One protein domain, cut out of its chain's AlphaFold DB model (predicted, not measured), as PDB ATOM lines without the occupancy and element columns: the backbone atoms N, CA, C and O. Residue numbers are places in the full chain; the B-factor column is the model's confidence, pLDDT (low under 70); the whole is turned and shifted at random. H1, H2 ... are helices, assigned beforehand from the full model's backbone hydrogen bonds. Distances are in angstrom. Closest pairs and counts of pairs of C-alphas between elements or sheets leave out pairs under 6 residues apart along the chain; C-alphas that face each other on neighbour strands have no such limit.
ATOM      1  N   HIS A 103       8.959  31.586 110.496       66.12
ATOM      2  CA  HIS A 103       9.117  32.877 111.154       66.12
ATOM      3  C   HIS A 103      10.529  33.455 111.103       66.12
ATOM      4  O   HIS A 103      10.640  34.647 111.299       66.12
ATOM      5  N   THR A 104      11.593  32.722 110.756       70.00
ATOM      6  CA  THR A 104      12.985  33.226 110.830       70.00
ATOM      7  C   THR A 104      13.203  34.597 110.166       70.00
ATOM      8  O   THR A 104      13.940  35.433 110.690       70.00
ATOM      9  N   LEU A 105      12.551  34.865 109.026       74.25
ATOM     10  CA  LEU A 105      12.613  36.173 108.361       74.25
ATOM     11  C   LEU A 105      11.727  37.227 109.040       74.25
ATOM     12  O   LEU A 105      12.129  38.384 109.139       74.25
ATOM     13  N   GLN A 106      10.540  36.840 109.508       79.75
ATOM     14  CA  GLN A 106       9.637  37.728 110.243       79.75
ATOM     15  C   GLN A 106      10.227  38.105 111.607       79.75
ATOM     16  O   GLN A 106      10.294  39.271 111.955       79.75
ATOM     17  N   ASP A 107      10.797  37.135 112.304       79.25
ATOM     18  CA  ASP A 107      11.533  37.259 113.546       79.25
ATOM     19  C   ASP A 107      12.664  38.282 113.447       79.25
ATOM     20  O   ASP A 107      12.868  39.075 114.371       79.25
ATOM     21  N   LEU A 108      13.428  38.253 112.351       81.06
ATOM     22  CA  LEU A 108      14.477  39.236 112.107       81.06
ATOM     23  C   LEU A 108      13.878  40.625 111.847       81.06
ATOM     24  O   LEU A 108      14.373  41.601 112.404       81.06
ATOM     25  N   LYS A 109      12.797  40.721 111.060       84.88
ATOM     26  CA  LYS A 109      12.080  41.988 110.837       84.88
ATOM     27  C   LYS A 109      11.558  42.580 112.147       84.88
ATOM     28  O   LYS A 109      11.754  43.768 112.380       84.88
ATOM     29  N   ASP A 110      10.985  41.763 113.024       86.25
ATOM     30  CA  ASP A 110      10.457  42.187 114.323       86.25
ATOM     31  C   ASP A 110      11.584  42.644 115.266       86.25
ATOM     32  O   ASP A 110      11.450  43.632 115.992       86.25
ATOM     33  N   ALA A 111      12.743  41.978 115.221       86.06
ATOM     34  CA  ALA A 111      13.933  42.402 115.961       86.06
ATOM     35  C   ALA A 111      14.487  43.744 115.448       86.06
ATOM     36  O   ALA A 111      14.868  44.606 116.239       86.06
ATOM     37  N   ILE A 112      14.491  43.951 114.126       86.38
ATOM     38  CA  ILE A 112      14.882  45.225 113.508       86.38
ATOM     39  C   ILE A 112      13.899  46.331 113.903       86.38
ATOM     40  O   ILE A 112      14.327  47.408 114.322       86.38
ATOM     41  N   ALA A 113      12.594  46.058 113.826       90.31
ATOM     42  CA  ALA A 113      11.542  47.002 114.191       90.31
ATOM     43  C   ALA A 113      11.621  47.412 115.672       90.31
ATOM     44  O   ALA A 113      11.478  48.590 115.993       90.31
ATOM     45  N   SER A 114      11.928  46.464 116.563       89.25
ATOM     46  CA  SER A 114      12.128  46.721 117.998       89.25
ATOM     47  C   SER A 114      13.495  47.323 118.350       89.25
ATOM     48  O   SER A 114      13.711  47.704 119.499       89.25
ATOM     49  N   ARG A 115      14.416  47.452 117.381       89.38
ATOM     50  CA  ARG A 115      15.790  47.964 117.561       89.38
ATOM     51  C   ARG A 115      16.604  47.215 118.626       89.38
ATOM     52  O   ARG A 115      17.591  47.751 119.141       89.38
ATOM     53  N   ASP A 116      16.241  45.971 118.929       90.31
ATOM     54  CA  ASP A 116      16.997  45.121 119.844       90.31
ATOM     55  C   ASP A 116      18.262  44.612 119.140       90.31
ATOM     56  O   ASP A 116      18.245  43.647 118.373       90.31
ATOM     57  N   LYS A 117      19.390  45.274 119.416       89.25
ATOM     58  CA  LYS A 117      20.694  44.954 118.819       89.25
ATOM     59  C   LYS A 117      21.111  43.501 119.054       89.25
ATOM     60  O   LYS A 117      21.709  42.897 118.165       89.25
ATOM     61  N   HIS A 118      20.812  42.944 120.226       83.94
ATOM     62  CA  HIS A 118      21.175  41.570 120.549       83.94
ATOM     63  C   HIS A 118      20.304  40.587 119.759       83.94
ATOM     64  O   HIS A 118      20.831  39.668 119.130       83.94
ATOM     65  N   ALA A 119      18.986  40.806 119.717       83.12
ATOM     66  CA  ALA A 119      18.082  39.969 118.929       83.12
ATOM     67  C   ALA A 119      18.396  40.026 117.426       83.12
ATOM     68  O   ALA A 119      18.397  38.983 116.769       83.12
ATOM     69  N   ILE A 120      18.721  41.209 116.889       87.31
ATOM     70  CA  ILE A 120      19.163  41.373 115.496       87.31
ATOM     71  C   ILE A 120      20.428  40.546 115.240       87.31
ATOM     72  O   ILE A 120      20.477  39.801 114.264       87.31
ATOM     73  N   ALA A 121      21.429  40.628 116.125       86.88
ATOM     74  CA  ALA A 121      22.680  39.886 115.977       86.88
ATOM     75  C   ALA A 121      22.457  38.364 115.993       86.88
ATOM     76  O   ALA A 121      22.925  37.665 115.096       86.88
ATOM     77  N   VAL A 122      21.700  37.846 116.966       83.38
ATOM     78  CA  VAL A 122      21.438  36.403 117.100       83.38
ATOM     79  C   VAL A 122      20.630  35.866 115.916       83.38
ATOM     80  O   VAL A 122      21.007  34.859 115.314       83.38
ATOM     81  N   LYS A 123      19.531  36.538 115.548       84.94
ATOM     82  CA  LYS A 123      18.666  36.103 114.440       84.94
ATOM     83  C   LYS A 123      19.365  36.249 113.086       84.94
ATOM     84  O   LYS A 123      19.241  35.368 112.237       84.94
ATOM     85  N   GLY A 124      20.145  37.317 112.905       86.31
ATOM     86  CA  GLY A 124      20.976  37.527 111.722       86.31
ATOM     87  C   GLY A 124      22.044  36.445 111.564       86.31
ATOM     88  O   GLY A 124      22.175  35.877 110.482       86.31
ATOM     89  N   LEU A 125      22.746  36.089 112.647       85.75
ATOM     90  CA  LEU A 125      23.724  34.998 112.640       85.75
ATOM     91  C   LEU A 125      23.074  33.650 112.304       85.75
ATOM     92  O   LEU A 125      23.633  32.881 111.528       85.75
ATOM     93  N   TYR A 126      21.883  33.375 112.842       84.69
ATOM     94  CA  TYR A 126      21.135  32.158 112.526       84.69
ATOM     95  C   TYR A 126      20.764  32.103 111.036       84.69
ATOM     96  O   TYR A 126      21.022  31.099 110.375       84.69
ATOM     97  N   LEU A 127      20.230  33.194 110.476       87.06
ATOM     98  CA  LEU A 127      19.915  33.271 109.047       87.06
ATOM     99  C   LEU A 127      21.166  33.094 108.174       87.06
ATOM    100  O   LEU A 127      21.139  32.321 107.216       87.06
ATOM    101  N   ALA A 128      22.266  33.762 108.528       89.19
ATOM    102  CA  ALA A 128      23.540  33.635 107.832       89.19
ATOM    103  C   ALA A 128      24.066  32.193 107.879       89.19
ATOM    104  O   ALA A 128      24.453  31.654 106.846       89.19
ATOM    105  N   PHE A 129      24.008  31.539 109.043       89.44
ATOM    106  CA  PHE A 129      24.401  30.140 109.200       89.44
ATOM    107  C   PHE A 129      23.607  29.224 108.262       89.44
ATOM    108  O   PHE A 129      24.206  28.473 107.499       89.44
ATOM    109  N   TYR A 130      22.272  29.321 108.244       89.12
ATOM    110  CA  TYR A 130      21.455  28.504 107.337       89.12
ATOM    111  C   TYR A 130      21.688  28.829 105.861       89.12
ATOM    112  O   TYR A 130      21.698  27.909 105.044       89.12
ATOM    113  N   GLY A 131      21.915  30.098 105.514       92.19
ATOM    114  CA  GLY A 131      22.277  30.493 104.153       92.19
ATOM    115  C   GLY A 131      23.593  29.859 103.702       92.19
ATOM    116  O   GLY A 131      23.671  29.294 102.612       92.19
ATOM    117  N   VAL A 132      24.605  29.870 104.570       94.12
ATOM    118  CA  VAL A 132      25.912  29.257 104.305       94.12
ATOM    119  C   VAL A 132      25.813  27.728 104.239       94.12
ATOM    120  O   VAL A 132      26.361  27.128 103.317       94.12
ATOM    121  N   VAL A 133      25.064  27.080 105.141       95.38
ATOM    122  CA  VAL A 133      24.791  25.628 105.077       95.38
ATOM    123  C   VAL A 133      24.109  25.268 103.754       95.38
ATOM    124  O   VAL A 133      24.530  24.326 103.084       95.38
ATOM    125  N   ALA A 134      23.082  26.023 103.353       96.12
ATOM    126  CA  ALA A 134      22.366  25.789 102.103       96.12
ATOM    127  C   ALA A 134      23.288  25.946 100.890       96.12
ATOM    128  O   ALA A 134      23.306  25.072 100.024       96.12
ATOM    129  N   PHE A 135      24.108  27.002 100.858       97.25
ATOM    130  CA  PHE A 135      25.112  27.177  99.813       97.25
ATOM    131  C   PHE A 135      26.084  25.991  99.759       97.25
ATOM    132  O   PHE A 135      26.334  25.468  98.674       97.25
ATOM    133  N   MET A 136      26.610  25.530 100.899       97.94
ATOM    134  CA  MET A 136      27.548  24.400 100.950       97.94
ATOM    135  C   MET A 136      26.923  23.106 100.431       97.94
ATOM    136  O   MET A 136      27.545  22.402  99.639       97.94
ATOM    137  N   VAL A 137      25.683  22.811 100.826       98.31
ATOM    138  CA  VAL A 137      24.948  21.637 100.336       98.31
ATOM    139  C   VAL A 137      24.725  21.728  98.826       98.31
ATOM    140  O   VAL A 137      25.063  20.796  98.100       98.31
ATOM    141  N   VAL A 138      24.200  22.856  98.335       98.06
ATOM    142  CA  VAL A 138      23.886  23.033  96.909       98.06
ATOM    143  C   VAL A 138      25.154  22.991  96.060       98.06
ATOM    144  O   VAL A 138      25.221  22.226  95.103       98.06
ATOM    145  N   SER A 139      26.185  23.756  96.424       98.19
ATOM    146  CA  SER A 139      27.464  23.748  95.703       98.19
ATOM    147  C   SER A 139      28.132  22.371  95.733       98.19
ATOM    148  O   SER A 139      28.629  21.926  94.702       98.19
ATOM    149  N   GLY A 140      28.089  21.652  96.860       97.81
ATOM    150  CA  GLY A 140      28.620  20.292  96.970       97.81
ATOM    151  C   GLY A 140      27.905  19.293  96.053       97.81
ATOM    152  O   GLY A 140      28.563  18.533  95.340       97.81
ATOM    153  N   LEU A 141      26.569  19.334  96.007       98.12
ATOM    154  CA  LEU A 141      25.765  18.494  95.111       98.12
ATOM    155  C   LEU A 141      26.028  18.822  93.638       98.12
ATOM    156  O   LEU A 141      26.272  17.915  92.842       98.12
ATOM    157  N   LEU A 142      26.052  20.108  93.277       98.00
ATOM    158  CA  LEU A 142      26.361  20.548  91.916       98.00
ATOM    159  C   LEU A 142      27.764  20.106  91.486       98.00
ATOM    160  O   LEU A 142      27.941  19.639  90.366       98.00
ATOM    161  N   LEU A 143      28.760  20.188  92.374       97.56
ATOM    162  CA  LEU A 143      30.118  19.714  92.099       97.56
ATOM    163  C   LEU A 143      30.194  18.190  91.960       97.56
ATOM    164  O   LEU A 143      30.975  17.703  91.139       97.56
ATOM    165  N   ARG A 144      29.400  17.444  92.742       97.00
ATOM    166  CA  ARG A 144      29.335  15.980  92.662       97.00
ATOM    167  C   ARG A 144      28.725  15.505  91.348       97.00
ATOM    168  O   ARG A 144      29.227  14.529  90.799       97.00
ATOM    169  N   PHE A 145      27.685  16.178  90.865       97.31
ATOM    170  CA  PHE A 145      26.947  15.805  89.653       97.31
ATOM    171  C   PHE A 145      27.267  16.700  88.448       97.31
ATOM    172  O   PHE A 145      26.483  16.807  87.509       97.31
ATOM    173  N   LYS A 146      28.410  17.395  88.464       96.19
ATOM    174  CA  LYS A 146      28.740  18.409  87.450       96.19
ATOM    175  C   LYS A 146      28.791  17.860  86.023       96.19
ATOM    176  O   LYS A 146      28.523  18.604  85.087       96.19
ATOM    177  N   THR A 147      29.158  16.588  85.856       94.31
ATOM    178  CA  THR A 147      29.266  15.944  84.541       94.31
ATOM    179  C   THR A 147      27.878  15.583  84.028       94.31
ATOM    180  O   THR A 147      27.537  15.892  82.893       94.31
ATOM    181  N   GLU A 148      27.065  14.989  84.895       96.56
ATOM    182  CA  GLU A 148      25.690  14.569  84.643       96.56
ATOM    183  C   GLU A 148      24.774  15.770  84.366       96.56
ATOM    184  O   GLU A 148      23.863  15.685  83.550       96.56
ATOM    185  N   LEU A 149      25.052  16.908  85.008       95.31
ATOM    186  CA  LEU A 149      24.341  18.174  84.821       95.31
ATOM    187  C   LEU A 149      24.921  19.046  83.695       95.31
ATOM    188  O   LEU A 149      24.398  20.129  83.442       95.31
ATOM    189  N   GLY A 150      26.010  18.623  83.043       96.31
ATOM    190  CA  GLY A 150      26.641  19.382  81.959       96.31
ATOM    191  C   GLY A 150      27.157  20.766  82.376       96.31
ATOM    192  O   GLY A 150      27.119  21.702  81.578       96.31
ATOM    193  N   LEU A 151      27.619  20.930  83.622       95.94
ATOM    194  CA  LEU A 151      28.078  22.230  84.118       95.94
ATOM    195  C   LEU A 151      29.349  22.677  83.389       95.94
ATOM    196  O   LEU A 151      30.308  21.916  83.237       95.94
ATOM    197  N   SER A 152      29.392  23.952  82.999       96.69
ATOM    198  CA  SER A 152      30.581  24.534  82.380       96.69
ATOM    199  C   SER A 152      31.787  24.480  83.329       96.69
ATOM    200  O   SER A 152      31.653  24.449  84.561       96.69
ATOM    201  N   LYS A 153      33.002  24.481  82.760       95.56
ATOM    202  CA  LYS A 153      34.246  24.530  83.550       95.56
ATOM    203  C   LYS A 153      34.312  25.784  84.422       95.56
ATOM    204  O   LYS A 153      34.771  25.696  85.556       95.56
ATOM    205  N   GLU A 154      33.831  26.909  83.902       97.00
ATOM    206  CA  GLU A 154      33.792  28.194  84.601       97.00
ATOM    207  C   GLU A 154      32.863  28.145  85.818       97.00
ATOM    208  O   GLU A 154      33.303  28.411  86.935       97.00
ATOM    209  N   LEU A 155      31.619  27.682  85.640       95.50
ATOM    210  CA  LEU A 155      30.671  27.530  86.745       95.50
ATOM    211  C   LEU A 155      31.169  26.516  87.783       95.50
ATOM    212  O   LEU A 155      31.082  26.756  88.985       95.50
ATOM    213  N   SER A 156      31.742  25.398  87.331       96.44
ATOM    214  CA  SER A 156      32.349  24.405  88.223       96.44
ATOM    215  C   SER A 156      33.512  24.988  89.035       96.44
ATOM    216  O   SER A 156      33.687  24.622  90.196       96.44
ATOM    217  N   GLY A 157      34.311  25.872  88.431       97.31
ATOM    218  CA  GLY A 157      35.380  26.606  89.106       97.31
ATOM    219  C   GLY A 157      34.827  27.528  90.188       97.31
ATOM    220  O   GLY A 157      35.191  27.380  91.350       97.31
ATOM    221  N   LEU A 158      33.860  28.378  89.834       97.06
ATOM    222  CA  LEU A 158      33.213  29.303  90.768       97.06
ATOM    223  C   LEU A 158      32.576  28.581  91.965       97.06
ATOM    224  O   LEU A 158      32.770  28.979  93.114       97.06
ATOM    225  N   LEU A 159      31.832  27.499  91.709       97.75
ATOM    226  CA  LEU A 159      31.212  26.692  92.763       97.75
ATOM    227  C   LEU A 159      32.262  26.087  93.691       97.75
ATOM    228  O   LEU A 159      32.074  26.083  94.904       97.75
ATOM    229  N   LYS A 160      33.367  25.586  93.131       97.06
ATOM    230  CA  LYS A 160      34.464  25.015  93.908       97.06
ATOM    231  C   LYS A 160      35.132  26.074  94.782       97.06
ATOM    232  O   LYS A 160      35.328  25.819  95.965       97.06
ATOM    233  N   ASP A 161      35.441  27.239  94.229       97.44
ATOM    234  CA  ASP A 161      36.112  28.311  94.964       97.44
ATOM    235  C   ASP A 161      35.221  28.849  96.088       97.44
ATOM    236  O   ASP A 161      35.676  28.999  97.222       97.44
ATOM    237  N   GLY A 162      33.925  29.033  95.817       97.62
ATOM    238  CA  GLY A 162      32.946  29.390  96.843       97.62
ATOM    239  C   GLY A 162      32.820  28.320  97.932       97.62
ATOM    240  O   GLY A 162      32.837  28.638  99.119       97.62
ATOM    241  N   HIS A 163      32.739  27.042  97.552       97.75
ATOM    242  CA  HIS A 163      32.662  25.929  98.506       97.75
ATOM    243  C   HIS A 163      33.918  25.855  99.390       97.75
ATOM    244  O   HIS A 163      33.833  25.655 100.601       97.75
ATOM    245  N   GLU A 164      35.100  26.074  98.809       96.44
ATOM    246  CA  GLU A 164      36.356  26.136  99.554       96.44
ATOM    247  C   GLU A 164      36.469  27.382 100.445       96.44
ATOM    248  O   GLU A 164      37.041  27.297 101.532       96.44
ATOM    249  N   PHE A 165      35.925  28.525 100.027       96.81
ATOM    250  CA  PHE A 165      35.873  29.734 100.848       96.81
ATOM    251  C   PHE A 165      35.026  29.510 102.107       96.81
ATOM    252  O   PHE A 165      35.482  29.753 103.227       96.81
ATOM    253  N   PHE A 166      33.814  28.976 101.947       96.38
ATOM    254  CA  PHE A 166      32.918  28.738 103.077       96.38
ATOM    255  C   PHE A 166      33.360  27.583 103.979       96.38
ATOM    256  O   PHE A 166      33.005  27.593 105.157       96.38
ATOM    257  N   LEU A 167      34.202  26.654 103.506       95.69
ATOM    258  CA  LEU A 167      34.889  25.699 104.386       95.69
ATOM    259  C   LEU A 167      35.649  26.424 105.508       95.69
ATOM    260  O   LEU A 167      35.508  26.055 106.673       95.69
ATOM    261  N   TRP A 168      36.397  27.486 105.195       94.69
ATOM    262  CA  TRP A 168      37.108  28.265 106.217       94.69
ATOM    263  C   TRP A 168      36.157  29.049 107.120       94.69
ATOM    264  O   TRP A 168      36.395  29.149 108.325       94.69
ATOM    265  N   GLY A 169      35.041  29.528 106.565       92.06
ATOM    266  CA  GLY A 169      33.945  30.096 107.349       92.06
ATOM    267  C   GLY A 169      33.400  29.108 108.387       92.06
ATOM    268  O   GLY A 169      33.231  29.473 109.548       92.06
ATOM    269  N   PHE A 170      33.202  27.841 108.010       93.19
ATOM    270  CA  PHE A 170      32.775  26.786 108.933       93.19
ATOM    271  C   PHE A 170      33.829  26.446 109.985       93.19
ATOM    272  O   PHE A 170      33.463  26.254 111.141       93.19
ATOM    273  N   VAL A 171      35.116  26.400 109.624       95.12
ATOM    274  CA  VAL A 171      36.199  26.221 110.609       95.12
ATOM    275  C   VAL A 171      36.123  27.314 111.678       95.12
ATOM    276  O   VAL A 171      36.096  27.007 112.870       95.12
ATOM    277  N   GLY A 172      36.021  28.580 111.258       94.38
ATOM    278  CA  GLY A 172      35.883  29.714 112.172       94.38
ATOM    279  C   GLY A 172      34.610  29.637 113.017       94.38
ATOM    280  O   GLY A 172      34.669  29.779 114.235       94.38
ATOM    281  N   PHE A 173      33.466  29.348 112.391       91.81
ATOM    282  CA  PHE A 173      32.189  29.198 113.086       91.81
ATOM    283  C   PHE A 173      32.233  28.098 114.151       91.81
ATOM    284  O   PHE A 173      31.827  28.344 115.282       91.81
ATOM    285  N   VAL A 174      32.740  26.905 113.823       94.38
ATOM    286  CA  VAL A 174      32.818  25.779 114.765       94.38
ATOM    287  C   VAL A 174      33.733  26.122 115.940       94.38
ATOM    288  O   VAL A 174      33.351  25.899 117.088       94.38
ATOM    289  N   ALA A 175      34.899  26.723 115.680       95.44
ATOM    290  CA  ALA A 175      35.812  27.157 116.736       95.44
ATOM    291  C   ALA A 175      35.156  28.187 117.673       95.44
ATOM    292  O   ALA A 175      35.181  28.020 118.893       95.44
ATOM    293  N   LEU A 176      34.513  29.216 117.108       93.25
ATOM    294  CA  LEU A 176      33.810  30.249 117.873       93.25
ATOM    295  C   LEU A 176      32.607  29.690 118.639       93.25
ATOM    296  O   LEU A 176      32.380  30.080 119.782       93.25
ATOM    297  N   HIS A 177      31.851  28.773 118.040       91.31
ATOM    298  CA  HIS A 177      30.707  28.127 118.675       91.31
ATOM    299  C   HIS A 177      31.142  27.332 119.908       91.31
ATOM    300  O   HIS A 177      30.599  27.533 120.991       91.31
ATOM    301  N   ILE A 178      32.165  26.484 119.767       93.81
ATOM    302  CA  ILE A 178      32.717  25.700 120.877       93.81
ATOM    303  C   ILE A 178      33.274  26.626 121.962       93.81
ATOM    304  O   ILE A 178      32.947  26.455 123.135       93.81
ATOM    305  N   ALA A 179      34.063  27.641 121.588       93.75
ATOM    306  CA  ALA A 179      34.584  28.622 122.537       93.75
ATOM    307  C   ALA A 179      33.455  29.348 123.289       93.75
ATOM    308  O   ALA A 179      33.528  29.504 124.504       93.75
ATOM    309  N   GLY A 180      32.383  29.733 122.592       89.62
ATOM    310  CA  GLY A 180      31.197  30.349 123.187       89.62
ATOM    311  C   GLY A 180      30.482  29.434 124.181       89.62
ATOM    312  O   GLY A 180      30.076  29.899 125.248       89.62
ATOM    313  N   VAL A 181      30.395  28.131 123.886       90.81
ATOM    314  CA  VAL A 181      29.875  27.126 124.826       90.81
ATOM    315  C   VAL A 181      30.750  27.076 126.079       90.81
ATOM    316  O   VAL A 181      30.223  27.235 127.174       90.81
ATOM    317  N   PHE A 182      32.074  26.950 125.940       92.12
ATOM    318  CA  PHE A 182      32.990  26.920 127.088       92.12
ATOM    319  C   PHE A 182      32.933  28.196 127.931       92.12
ATOM    320  O   PHE A 182      32.841  28.121 129.153       92.12
ATOM    321  N   VAL A 183      32.971  29.370 127.297       91.00
ATOM    322  CA  VAL A 183      32.914  30.658 128.001       91.00
ATOM    323  C   VAL A 183      31.627  30.778 128.809       91.00
ATOM    324  O   VAL A 183      31.676  31.201 129.962       91.00
ATOM    325  N   THR A 184      30.489  30.394 128.231       85.94
ATOM    326  CA  THR A 184      29.196  30.448 128.927       85.94
ATOM    327  C   THR A 184      29.156  29.475 130.105       85.94
ATOM    328  O   THR A 184      28.734  29.844 131.203       85.94
ATOM    329  N   GLU A 185      29.706  28.275 129.921       85.94
ATOM    330  CA  GLU A 185      29.758  27.258 130.969       85.94
ATOM    331  C   GLU A 185      30.667  27.649 132.139       85.94
ATOM    332  O   GLU A 185      30.376  27.301 133.281       85.94
ATOM    333  N   LEU A 186      31.746  28.391 131.875       88.62
ATOM    334  CA  LEU A 186      32.675  28.884 132.896       88.62
ATOM    335  C   LEU A 186      32.168  30.148 133.608       88.62
ATOM    336  O   LEU A 186      32.538  30.390 134.752       88.62
ATOM    337  N   ARG A 187      31.326  30.958 132.952       84.44
ATOM    338  CA  ARG A 187      30.796  32.227 133.492       84.44
ATOM    339  C   ARG A 187      29.533  32.078 134.351       84.44
ATOM    340  O   ARG A 187      28.958  33.090 134.742       84.44
ATOM    341  N   GLY A 188      29.126  30.851 134.676       71.31
ATOM    342  CA  GLY A 188      28.073  30.572 135.663       71.31
ATOM    343  C   GLY A 188      26.723  30.131 135.093       71.31
ATOM    344  O   GLY A 188      25.821  29.811 135.863       71.31
ATOM    345  N   GLU A 189      26.562  30.035 133.769       74.88
ATOM    346  CA  GLU A 189      25.339  29.510 133.134       74.88
ATOM    347  C   GLU A 189      25.424  27.992 132.886       74.88
ATOM    348  O   GLU A 189      25.191  27.491 131.786       74.88
ATOM    349  N   HIS A 190      25.758  27.239 133.936       81.12
ATOM    350  CA  HIS A 190      26.114  25.825 133.837       81.12
ATOM    351  C   HIS A 190      25.029  24.928 133.206       81.12
ATOM    352  O   HIS A 190      23.813  25.137 133.324       81.12
ATOM    353  N   GLY A 191      25.486  23.845 132.578       84.44
ATOM    354  CA  GLY A 191      24.649  22.746 132.114       84.44
ATOM    355  C   GLY A 191      24.090  22.918 130.704       84.44
ATOM    356  O   GLY A 191      23.180  22.170 130.354       84.44
ATOM    357  N   LEU A 192      24.597  23.840 129.882       86.19
ATOM    358  CA  LEU A 192      24.267  23.921 128.456       86.19
ATOM    359  C   LEU A 192      24.566  22.603 127.745       86.19
ATOM    360  O   LEU A 192      23.693  22.060 127.063       86.19
ATOM    361  N   VAL A 193      25.767  22.054 127.949       88.56
ATOM    362  CA  VAL A 193      26.163  20.783 127.320       88.56
ATOM    363  C   VAL A 193      25.292  19.649 127.853       88.56
ATOM    364  O   VAL A 193      24.731  18.874 127.079       88.56
ATOM    365  N   SER A 194      25.082  19.601 129.172       88.69
ATOM    366  CA  SER A 194      24.221  18.589 129.791       88.69
ATOM    367  C   SER A 194      22.779  18.670 129.279       88.69
ATOM    368  O   SER A 194      22.181  17.640 128.980       88.69
ATOM    369  N   ARG A 195      22.221  19.870 129.074       89.38
ATOM    370  CA  ARG A 195      20.895  20.059 128.463       89.38
ATOM    371  C   ARG A 195      20.866  19.587 127.013       89.38
ATOM    372  O   ARG A 195      19.869  19.001 126.606       89.38
ATOM    373  N   MET A 196      21.940  19.770 126.248       92.00
ATOM    374  CA  MET A 196      22.041  19.249 124.879       92.00
ATOM    375  C   MET A 196      22.215  17.727 124.808       92.00
ATOM    376  O   MET A 196      21.899  17.137 123.774       92.00
ATOM    377  N   ILE A 197      22.653  17.078 125.891       90.44
ATOM    378  CA  ILE A 197      22.787  15.615 125.975       90.44
ATOM    379  C   ILE A 197      21.543  14.970 126.589       90.44
ATOM    380  O   ILE A 197      21.026  14.018 126.018       90.44
ATOM    381  N   HIS A 198      21.012  15.505 127.690       89.56
ATOM    382  CA  HIS A 198      19.950  14.893 128.504       89.56
ATOM    383  C   HIS A 198      18.584  15.585 128.375       89.56
ATOM    384  O   HIS A 198      17.562  14.985 128.690       89.56
ATOM    385  N   GLY A 199      18.531  16.816 127.859       83.06
ATOM    386  CA  GLY A 199      17.290  17.579 127.666       83.06
ATOM    387  C   GLY A 199      16.945  18.562 128.788       83.06
ATOM    388  O   GLY A 199      16.052  19.378 128.584       83.06
ATOM    389  N   GLY A 200      17.673  18.549 129.913       80.25
ATOM    390  CA  GLY A 200      17.371  19.352 131.110       80.25
ATOM    391  C   GLY A 200      16.291  18.720 131.996       80.25
ATOM    392  O   GLY A 200      15.500  17.909 131.519       80.25
ATOM    393  N   GLN A 201      16.269  19.055 133.292       63.91
ATOM    394  CA  GLN A 201      15.188  18.609 134.179       63.91
ATOM    395  C   GLN A 201      13.870  19.275 133.759       63.91
ATOM    396  O   GLN A 201      13.827  20.480 133.517       63.91
ATOM    397  N   LYS A 202      12.795  18.485 133.673       51.09
ATOM    398  CA  LYS A 202      11.437  19.018 133.791       51.09
ATOM    399  C   LYS A 202      11.210  19.256 135.285       51.09
ATOM    400  O   LYS A 202      11.102  18.271 136.010       51.09
ATOM    401  N   SER A 203      11.223  20.508 135.735       37.00
ATOM    402  CA  SER A 203      10.543  20.875 136.985       37.00
ATOM    403  C   SER A 203       9.051  20.958 136.716       37.00
ATOM    404  O   SER A 203       8.717  21.647 135.721       37.00
TER     405      SER A 203
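AT A GLANCE: This is residues 103 to 203 of the 203 residues of the protein "Cytochrome b/b6 domain-containing protein" of Bradymonadales bacterium V1718 (UniProt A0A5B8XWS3). Two long helices, H2 and H3, make a helical hairpin opened as a V, meeting near the end where their link joins them and spreading apart toward the other end. The short helix H1 folds back on the first part of H2 at the tip of one arm, and the short helix H4 sits crosswise near the tip of the other arm, H3. The printed part has 101 residues, with four named helices in the order H1, H2, H3, H4 and no named strand, and its class is all helix. It is only just loose, close to extended, with a radius of gyration of the C-alphas of 18.7 A, and its outline is elongated, spanning 57 by 34 by 24 A.

IN THESE COORDINATES: The printed part begins at His 103. H1 comprises residues 104 to 113, with C-alpha 104 at (12.985, 33.226, 110.830). H2 comprises residues 117 to 144 and is 40.0 A long from first to last C-alpha. H3, the longest helix, comprises residues 153 to 186 and is 49.6 A long, from C-alpha 153 at (34.246, 24.530, 83.550) to C-alpha 186 at (32.675, 28.884, 132.896). H4 comprises residues 192 to 198, with C-alpha 198 at (19.950, 14.893, 128.504).

HOW THE PARTS SIT: H1 and H2 form a helical hairpin and touch at a shallow tilt of 31 degrees, opposite ways. Their closest C-alphas are those of Ala 111 and Ile 120, 5.4 A apart, and H2 touches H1 with residues 117 to 127 alone. H2 and H3 form a second helical hairpin and touch at a steep tilt of 40 degrees, opposite ways. Their closest C-alphas are those of Ser 139 and Leu 159, 5.6 A apart. H2 touches H3 with residues 132 to 143 alone, and H3 touches H2 with residues 156 to 166 alone. H3 and H4 only just touch, with 3 pairs of C-alphas within 8 A, and stand about perpendicular at 84 degrees. Their closest C-alphas are those of Glu 185 and Leu 192, 6.9 A apart, and H3 touches H4 with residues 181 to 185 alone. H1 is apart from H3 and H4, and H2 is apart from H4. The helix packing is mostly crossed, but only just: of 3 touching pairs, 1 is at a shallow tilt. In H1, H2 and H4 every O i to N i+4 pair is within hydrogen-bond range; in H3 29 of 30 are.

THE WHOLE: The C-alphas farthest apart, those of Lys 153 and Ser 203, are 58.6 A apart. The printed part has no cut and ends at Ser 203, the chain's last residue. The links H1 to H2 and H3 to H4 are tight, and the link H2 to H3, 8 residues, is short. Residues 113 to 118, 174 to 180 and 194 to 199 stand free. The mean pLDDT of the printed part is 89.3, and residue 103 and residues 201 to 203 are under 70.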